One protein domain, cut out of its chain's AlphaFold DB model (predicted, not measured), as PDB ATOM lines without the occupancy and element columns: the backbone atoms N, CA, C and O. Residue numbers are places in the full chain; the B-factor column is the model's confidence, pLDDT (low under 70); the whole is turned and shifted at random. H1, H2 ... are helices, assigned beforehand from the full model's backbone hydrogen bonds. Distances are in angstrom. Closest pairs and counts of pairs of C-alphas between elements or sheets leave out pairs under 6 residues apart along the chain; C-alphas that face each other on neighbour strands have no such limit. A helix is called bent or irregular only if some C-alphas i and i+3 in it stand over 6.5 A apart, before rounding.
ATOM      1  N   ARG A   2      86.437  93.711 101.330       92.19
ATOM      2  CA  ARG A   2      87.031  94.262 102.574       92.19
ATOM      3  C   ARG A   2      88.545  94.493 102.497       92.19
ATOM      4  O   ARG A   2      89.013  95.542 102.908       92.19
ATOM      5  N   GLU A   3      89.291  93.546 101.927       90.00
ATOM      6  CA  GLU A   3      90.743  93.695 101.729       90.00
ATOM      7  C   GLU A   3      91.128  94.824 100.768       90.00
ATOM      8  O   GLU A   3      92.215  95.373 100.897       90.00
ATOM      9  N   LEU A   4      90.260  95.144  99.801       92.06
ATOM     10  CA  LEU A   4      90.514  96.186  98.812       92.06
ATOM     11  C   LEU A   4      90.294  97.562  99.433       92.06
ATOM     12  O   LEU A   4      91.192  98.384  99.395       92.06
ATOM     13  N   ILE A   5      89.116  97.797 100.015       94.94
ATOM     14  CA  ILE A   5      88.704  99.134 100.474       94.94
ATOM     15  C   ILE A   5      89.020  99.414 101.951       94.94
ATOM     16  O   ILE A   5      88.818 100.526 102.430       94.94
ATOM     17  N   GLY A   6      89.489  98.404 102.686       94.56
ATOM     18  CA  GLY A   6      89.797  98.486 104.109       94.56
ATOM     19  C   GLY A   6      88.584  98.327 105.034       94.56
ATOM     20  O   GLY A   6      87.426  98.523 104.659       94.56
ATOM     21  N   ASP A   7      88.869  97.982 106.291       95.19
ATOM     22  CA  ASP A   7      87.875  97.696 107.331       95.19
ATOM     23  C   ASP A   7      86.883  98.830 107.569       95.19
ATOM     24  O   ASP A   7      85.679  98.592 107.657       95.19
ATOM     25  N   THR A   8      87.388 100.056 107.692       96.31
ATOM     26  CA  THR A   8      86.579 101.223 108.047       96.31
ATOM     27  C   THR A   8      85.556 101.527 106.959       96.31
ATOM     28  O   THR A   8      84.364 101.632 107.250       96.31
ATOM     29  N   ALA A   9      86.000 101.601 105.700       96.25
ATOM     30  CA  ALA A   9      85.114 101.845 104.567       96.25
ATOM     31  C   ALA A   9      84.130 100.685 104.373       96.25
ATOM     32  O   ALA A   9      82.941 100.914 104.172       96.25
ATOM     33  N   PHE A  10      84.591  99.438 104.520       96.69
ATOM     34  CA  PHE A  10      83.735  98.262 104.389       96.69
ATOM     35  C   PHE A  10      82.627  98.222 105.450       96.69
ATOM     36  O   PHE A  10      81.463  98.001 105.122       96.69
ATOM     37  N   ARG A  11      82.952  98.492 106.722       97.00
ATOM     38  CA  ARG A  11      81.952  98.568 107.802       97.00
ATOM     39  C   ARG A  11      80.964  99.707 107.579       97.00
ATOM     40  O   ARG A  11      79.766  99.504 107.760       97.00
ATOM     41  N   LYS A  12      81.453 100.875 107.154       97.38
ATOM     42  CA  LYS A  12      80.606 102.025 106.819       97.38
ATOM     43  C   LYS A  12      79.628 101.682 105.689       97.38
ATOM     44  O   LYS A  12      78.438 101.935 105.842       97.38
ATOM     45  N   ALA A  13      80.103 101.044 104.616       96.88
ATOM     46  CA  ALA A  13      79.263 100.601 103.501       96.88
ATOM     47  C   ALA A  13      78.149  99.645 103.962       96.88
ATOM     48  O   ALA A  13      76.989  99.838 103.607       96.88
ATOM     49  N   ILE A  14      78.476  98.661 104.812       96.75
ATOM     50  CA  ILE A  14      77.482  97.734 105.381       96.75
ATOM     51  C   ILE A  14      76.424  98.488 106.192       96.75
ATOM     52  O   ILE A  14      75.232  98.245 106.020       96.75
ATOM     53  N   GLN A  15      76.839  99.403 107.072       97.44
ATOM     54  CA  GLN A  15      75.907 100.168 107.905       97.44
ATOM     55  C   GLN A  15      74.973 101.042 107.062       97.44
ATOM     56  O   GLN A  15      73.765 101.035 107.288       97.44
ATOM     57  N   MET A  16      75.521 101.750 106.070       97.12
ATOM     58  CA  MET A  16      74.743 102.576 105.143       97.12
ATOM     59  C   MET A  16      73.730 101.733 104.363       97.12
ATOM     60  O   MET A  16      72.546 102.071 104.329       97.12
ATOM     61  N   TYR A  17      74.169 100.592 103.827       97.25
ATOM     62  CA  TYR A  17      73.318  99.660 103.095       97.25
ATOM     63  C   TYR A  17      72.166  99.117 103.946       97.25
ATOM     64  O   TYR A  17      71.002  99.233 103.562       97.25
ATOM     65  N   LEU A  18      72.465  98.582 105.132       96.94
ATOM     66  CA  LEU A  18      71.445  98.018 106.018       96.94
ATOM     67  C   LEU A  18      70.438  99.075 106.488       96.94
ATOM     68  O   LEU A  18      69.244  98.790 106.551       96.94
ATOM     69  N   ALA A  19      70.895 100.296 106.786       96.88
ATOM     70  CA  ALA A  19      70.013 101.385 107.202       96.88
ATOM     71  C   ALA A  19      69.100 101.855 106.059       96.88
ATOM     72  O   ALA A  19      67.894 102.012 106.244       96.88
ATOM     73  N   LYS A  20      69.652 102.055 104.857       97.25
ATOM     74  CA  LYS A  20      68.922 102.608 103.707       97.25
ATOM     75  C   LYS A  20      67.917 101.627 103.100       97.25
ATOM     76  O   LYS A  20      66.842 102.044 102.642       97.25
ATOM     77  N   TYR A  21      68.256 100.337 103.095       96.62
ATOM     78  CA  TYR A  21      67.467  99.286 102.450       96.62
ATOM     79  C   TYR A  21      66.753  98.340 103.423       96.62
ATOM     80  O   TYR A  21      66.233  97.305 103.008       96.62
ATOM     81  N   SER A  22      66.677  98.702 104.704       95.31
ATOM     82  CA  SER A  22      65.910  97.949 105.696       95.31
ATOM     83  C   SER A  22      64.482  97.668 105.206       95.31
ATOM     84  O   SER A  22      63.788  98.581 104.756       95.31
ATOM     85  N   PHE A  23      64.066  96.398 105.272       93.94
ATOM     86  CA  PHE A  23      62.752  95.899 104.837       93.94
ATOM     87  C   PHE A  23      62.418  96.084 103.342       93.94
ATOM     88  O   PHE A  23      61.252  95.976 102.961       93.94
ATOM     89  N   LYS A  24      63.409  96.352 102.481       95.44
ATOM     90  CA  LYS A  24      63.219  96.519 101.030       95.44
ATOM     91  C   LYS A  24      63.796  95.350 100.237       95.44
ATOM     92  O   LYS A  24      64.710  94.661 100.684       95.44
ATOM     93  N   ASN A  25      63.297  95.189  99.014       94.94
ATOM     94  CA  ASN A  25      63.951  94.365  98.001       94.94
ATOM     95  C   ASN A  25      65.201  95.089  97.483       94.94
ATOM     96  O   ASN A  25      65.169  96.302  97.271       94.94
ATOM     97  N   VAL A  26      66.281  94.340  97.282       95.44
ATOM     98  CA  VAL A  26      67.613  94.861  96.943       95.44
ATOM     99  C   VAL A  26      68.270  94.023  95.858       95.44
ATOM    100  O   VAL A  26      67.989  92.832  95.718       95.44
ATOM    101  N   THR A  27      69.170  94.648  95.111       94.88
ATOM    102  CA  THR A  27      70.043  94.003  94.128       94.88
ATOM    103  C   THR A  27      71.507  94.150  94.535       94.88
ATOM    104  O   THR A  27      71.850  94.931  95.424       94.88
ATOM    105  N   THR A  28      72.395  93.423  93.854       93.50
ATOM    106  CA  THR A  28      73.846  93.574  94.023       93.50
ATOM    107  C   THR A  28      74.296  95.024  93.820       93.50
ATOM    108  O   THR A  28      75.117  95.513  94.592       93.50
ATOM    109  N   GLU A  29      73.709  95.735  92.855       95.44
ATOM    110  CA  GLU A  29      74.058  97.132  92.566       95.44
ATOM    111  C   GLU A  29      73.757  98.058  93.746       95.44
ATOM    112  O   GLU A  29      74.574  98.908  94.087       95.44
ATOM    113  N   ASN A  30      72.647  97.825  94.460       96.75
ATOM    114  CA  ASN A  30      72.320  98.615  95.648       96.75
ATOM    115  C   ASN A  30      73.408  98.531  96.722       96.75
ATOM    116  O   ASN A  30      73.626  99.506  97.433       96.75
ATOM    117  N   PHE A  31      74.078  97.384  96.858       95.38
ATOM    118  CA  PHE A  31      75.204  97.249  97.777       95.38
ATOM    119  C   PHE A  31      76.459  97.938  97.234       95.38
ATOM    120  O   PHE A  31      77.147  98.629  97.984       95.38
ATOM    121  N   LEU A  32      76.746  97.782  95.940       96.19
ATOM    122  CA  LEU A  32      77.919  98.387  95.307       96.19
ATOM    123  C   LEU A  32      77.870  99.919  95.339       96.19
ATOM    124  O   LEU A  32      78.902 100.537  95.586       96.19
ATOM    125  N   ASP A  33      76.694 100.531  95.205       96.69
ATOM    126  CA  ASP A  33      76.520 101.980  95.349       96.69
ATOM    127  C   ASP A  33      76.944 102.489  96.732       96.69
ATOM    128  O   ASP A  33      77.676 103.475  96.841       96.69
ATOM    129  N   GLU A  34      76.553 101.792  97.803       97.50
ATOM    130  CA  GLU A  34      76.952 102.169  99.165       97.50
ATOM    131  C   GLU A  34      78.446 101.933  99.404       97.50
ATOM    132  O   GLU A  34      79.088 102.687 100.136       97.50
ATOM    133  N   VAL A  35      79.029 100.920  98.754       96.44
ATOM    134  CA  VAL A  35      80.477 100.694  98.767       96.44
ATOM    135  C   VAL A  35      81.214 101.844  98.079       96.44
ATOM    136  O   VAL A  35      82.140 102.398  98.675       96.44
ATOM    137  N   ARG A  36      80.793 102.244  96.871       96.56
ATOM    138  CA  ARG A  36      81.379 103.374  96.126       96.56
ATOM    139  C   ARG A  36      81.227 104.692  96.894       96.56
ATOM    140  O   ARG A  36      82.129 105.517  96.864       96.56
ATOM    141  N   ALA A  37      80.140 104.874  97.646       96.50
ATOM    142  CA  ALA A  37      79.947 106.046  98.505       96.50
ATOM    143  C   ALA A  37      80.823 106.040  99.777       96.50
ATOM    144  O   ALA A  37      81.063 107.089 100.384       96.50
ATOM    145  N   ALA A  38      81.288 104.868 100.220       96.12
ATOM    146  CA  ALA A  38      82.055 104.710 101.451       96.12
ATOM    147  C   ALA A  38      83.582 104.752 101.256       96.12
ATOM    148  O   ALA A  38      84.301 104.834 102.255       96.12
ATOM    149  N   THR A  39      84.079 104.700 100.016       95.50
ATOM    150  CA  THR A  39      85.513 104.665  99.689       95.50
ATOM    151  C   THR A  39      85.861 105.565  98.501       95.50
ATOM    152  O   THR A  39      85.034 105.809  97.635       95.50
ATOM    153  N   THR A  40      87.102 106.046  98.442       94.06
ATOM    154  CA  THR A  40      87.656 106.728  97.258       94.06
ATOM    155  C   THR A  40      88.343 105.761  96.290       94.06
ATOM    156  O   THR A  40      88.815 106.178  95.235       94.06
ATOM    157  N   MET A  41      88.437 104.478  96.650       94.00
ATOM    158  CA  MET A  41      89.071 103.456  95.823       94.00
ATOM    159  C   MET A  41      88.133 102.979  94.716       94.00
ATOM    160  O   MET A  41      86.965 102.688  94.972       94.00
ATOM    161  N   ASP A  42      88.665 102.832  93.503       94.38
ATOM    162  CA  ASP A  42      87.930 102.239  92.390       94.38
ATOM    163  C   ASP A  42      87.743 100.727  92.601       94.38
ATOM    164  O   ASP A  42      88.706  99.976  92.779       94.38
ATOM    165  N   ILE A  43      86.485 100.281  92.582       95.38
ATOM    166  CA  ILE A  43      86.099  98.874  92.742       95.38
ATOM    167  C   ILE A  43      85.755  98.193  91.412       95.38
ATOM    168  O   ILE A  43      85.432  97.008  91.420       95.38
ATOM    169  N   SER A  44      85.833  98.897  90.277       94.44
ATOM    170  CA  SER A  44      85.385  98.394  88.967       94.44
ATOM    171  C   SER A  44      86.101  97.103  88.563       94.44
ATOM    172  O   SER A  44      85.476  96.146  88.105       94.44
ATOM    173  N   ALA A  45      87.416  97.033  88.798       92.94
ATOM    174  CA  ALA A  45      88.195  95.822  88.549       92.94
ATOM    175  C   ALA A  45      87.756  94.660  89.455       92.94
ATOM    176  O   ALA A  45      87.629  93.532  88.987       92.94
ATOM    177  N   TRP A  46      87.473  94.937  90.733       93.75
ATOM    178  CA  TRP A  46      86.982  93.924  91.667       93.75
ATOM    179  C   TRP A  46      85.603  93.407  91.261       93.75
ATOM    180  O   TRP A  46      85.375  92.203  91.293       93.75
ATOM    181  N   GLU A  47      84.698  94.295  90.855       93.44
ATOM    182  CA  GLU A  47      83.359  93.932  90.390       93.44
ATOM    183  C   GLU A  47      83.443  93.019  89.162       93.44
ATOM    184  O   GLU A  47      82.858  91.933  89.139       93.44
ATOM    185  N   LYS A  48      84.265  93.405  88.181       92.56
ATOM    186  CA  LYS A  48      84.525  92.592  86.995       92.56
ATOM    187  C   LYS A  48      85.083  91.216  87.356       92.56
ATOM    188  O   LYS A  48      84.600  90.207  86.848       92.56
ATOM    189  N   ASP A  49      86.074  91.173  88.245       91.06
ATOM    190  CA  ASP A  49      86.780  89.951  88.625       91.06
ATOM    191  C   ASP A  49      85.980  89.030  89.558       91.06
ATOM    192  O   ASP A  49      86.186  87.823  89.538       91.06
ATOM    193  N   TRP A  50      85.072  89.536  90.384       91.69
ATOM    194  CA  TRP A  50      84.398  88.697  91.385       91.69
ATOM    195  C   TRP A  50      82.908  88.504  91.136       91.69
ATOM    196  O   TRP A  50      82.340  87.561  91.683       91.69
ATOM    197  N   LEU A  51      82.282  89.351  90.315       91.81
ATOM    198  CA  LEU A  51      80.839  89.304  90.066       91.81
ATOM    199  C   LEU A  51      80.470  89.068  88.598       91.81
ATOM    200  O   LEU A  51      79.426  88.475  88.341       91.81
ATOM    201  N   GLN A  52      81.289  89.519  87.641       91.50
ATOM    202  CA  GLN A  52      80.915  89.490  86.218       91.50
ATOM    203  C   GLN A  52      81.595  88.370  85.420       91.50
ATOM    204  O   GLN A  52      81.005  87.838  84.480       91.50
ATOM    205  N   GLN A  53      82.839  88.014  85.747       90.75
ATOM    206  CA  GLN A  53      83.536  86.956  85.016       90.75
ATOM    207  C   GLN A  53      83.030  85.551  85.372       90.75
ATOM    208  O   GLN A  53      82.653  85.262  86.505       90.75
ATOM    209  N   THR A  54      83.099  84.646  84.398       88.75
ATOM    210  CA  THR A  54      82.696  83.241  84.558       88.75
ATOM    211  C   THR A  54      83.797  82.365  85.157       88.75
ATOM    212  O   THR A  54      83.503  81.389  85.842       88.75
ATOM    213  N   ALA A  55      85.069  82.697  84.912       91.12
ATOM    214  CA  ALA A  55      86.212  81.946  85.423       91.12
ATOM    215  C   ALA A  55      86.527  82.328  86.877       91.12
ATOM    216  O   ALA A  55      86.606  83.503  87.210       91.12
ATOM    217  N   PHE A  56      86.781  81.356  87.751       90.56
ATOM    218  CA  PHE A  56      87.159  81.633  89.139       90.56
ATOM    219  C   PHE A  56      88.599  82.175  89.246       90.56
ATOM    220  O   PHE A  56      89.522  81.594  88.671       90.56
ATOM    221  N   LYS A  57      88.832  83.256  90.015       91.44
ATOM    222  CA  LYS A  57      90.193  83.776  90.285       91.44
ATOM    223  C   LYS A  57      90.933  82.926  91.324       91.44
ATOM    224  O   LYS A  57      91.170  83.379  92.443       91.44
ATOM    225  N   ALA A  58      91.333  81.713  90.951       91.81
ATOM    226  CA  ALA A  58      92.003  80.785  91.862       91.81
ATOM    227  C   ALA A  58      93.254  81.391  92.526       91.81
ATOM    228  O   ALA A  58      93.387  81.332  93.745       91.81
ATOM    229  N   GLU A  59      94.130  82.040  91.755       92.56
ATOM    230  CA  GLU A  59      95.357  82.648  92.284       92.56
ATOM    231  C   GLU A  59      95.071  83.815  93.243       92.56
ATOM    232  O   GLU A  59      95.649  83.885  94.327       92.56
ATOM    233  N   GLN A  60      94.139  84.712  92.895       90.75
ATOM    234  CA  GLN A  60      93.775  85.822  93.784       90.75
ATOM    235  C   GLN A  60      93.134  85.305  95.081       90.75
ATOM    236  O   GLN A  60      93.458  85.799  96.162       90.75
ATOM    237  N   ALA A  61      92.258  84.297  94.984       92.12
ATOM    238  CA  ALA A  61      91.647  83.648  96.139       92.12
ATOM    239  C   ALA A  61      92.709  82.999  97.034       92.12
ATOM    240  O   ALA A  61      92.719  83.225  98.241       92.12
ATOM    241  N   PHE A  62      93.641  82.252  96.441       92.19
ATOM    242  CA  PHE A  62      94.739  81.608  97.153       92.19
ATOM    243  C   PHE A  62      95.631  82.629  97.873       92.19
ATOM    244  O   PHE A  62      95.903  82.490  99.065       92.19
ATOM    245  N   ASN A  63      96.013  83.714  97.196       92.56
ATOM    246  CA  ASN A  63      96.823  84.775  97.791       92.56
ATOM    247  C   ASN A  63      96.090  85.524  98.917       92.56
ATOM    248  O   ASN A  63      96.715  85.902  99.908       92.56
ATOM    249  N   SER A  64      94.772  85.720  98.800       92.00
ATOM    250  CA  SER A  64      93.939  86.256  99.889       92.00
ATOM    251  C   SER A  64      93.907  85.293 101.081       92.00
ATOM    252  O   SER A  64      94.184  85.702 102.208       92.00
ATOM    253  N   LEU A  65      93.696  83.996 100.838       92.81
ATOM    254  CA  LEU A  65      93.700  82.956 101.868       92.81
ATOM    255  C   LEU A  65      95.028  82.899 102.639       92.81
ATOM    256  O   LEU A  65      95.022  82.829 103.869       92.81
ATOM    257  N   LEU A  66      96.167  83.032 101.950       92.75
ATOM    258  CA  LEU A  66      97.495  83.066 102.571       92.75
ATOM    259  C   LEU A  66      97.722  84.264 103.510       92.75
ATOM    260  O   LEU A  66      98.692  84.272 104.270       92.75
TER     261      LEU A  66
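This is residues 2 to 66 of the 312 residues of an uncharacterized protein of Flavobacteriaceae bacterium (UniProt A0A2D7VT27). This is an open, loosely joined chain of five helices, in which H2 and H3 pack on each other at a steep angle as the one touching pair, while H4 and H5 are set off one after the other away from that pair. The short H1 lies near H2, the loop after H2 makes one end of the longest axis, and H5 makes the other. The printed part has 65 residues with five named helices, H1 to H5 in order along the chain, and no named strand; the class is all helix. The whole is only just loose, close to compact, with a radius of gyration of the C-alphas of 13.1 A, and it spans 36 by 25 by 19 A.

H1, residues 2 to 5, is close to but not clearly touching H2, residues 7 to 20; their closest C-alphas, those of Arg 2 and Phe 10, are 5.5 A apart. H2 touches H3, residues 28 to 38, with 17 pairs of C-alphas within 8 A, the closest being those of Ala 13 and Val 35 at 4.9 A. H2 and H3 stand at a steep tilt of 55 degrees and run opposite ways. H4, residues 44 to 52, is apart from H2 and from H3. H5, residues 58 to 65, is apart from H2, from H3 and from H4. H1 is only just apart from H4 and from H5, the closest C-alphas being 8.3 A apart in each case. In H2, H4 and H5 every O i to N i+4 pair is within hydrogen-bond range, in H3 6 of 7 are, and H1 is too short for such a pair.

H1 begins at C-alpha 2, at (87.031, 94.262, 102.574), and has four residues. H2, the longest helix with 14 residues, measures 19.9 A from its first to its last C-alpha and ends at C-alpha 20, at (68.922, 102.608, 103.707). H3 measures 15.7 A, H4 10.3 A and H5 10.4 A. H4 is neither bent nor irregular, but only just: C-alphas 49 and 52 are 6.4 A apart. H5 ends at C-alpha 65, at (93.700, 82.956, 101.868).

The two C-alphas farthest apart are those of Phe 23 and Glu 59, at 37.4 A, and the C-alphas of Arg 2 and Leu 66, the first and last printed, are 15.3 A apart. The printed part has no cut. The links H1 to H2, H3 to H4 and H4 to H5 are tight, the link H2 to H3, with 7 residues, is short, and no link is long. The mean pLDDT of the printed part is 94.3, and no printed residue is under 70.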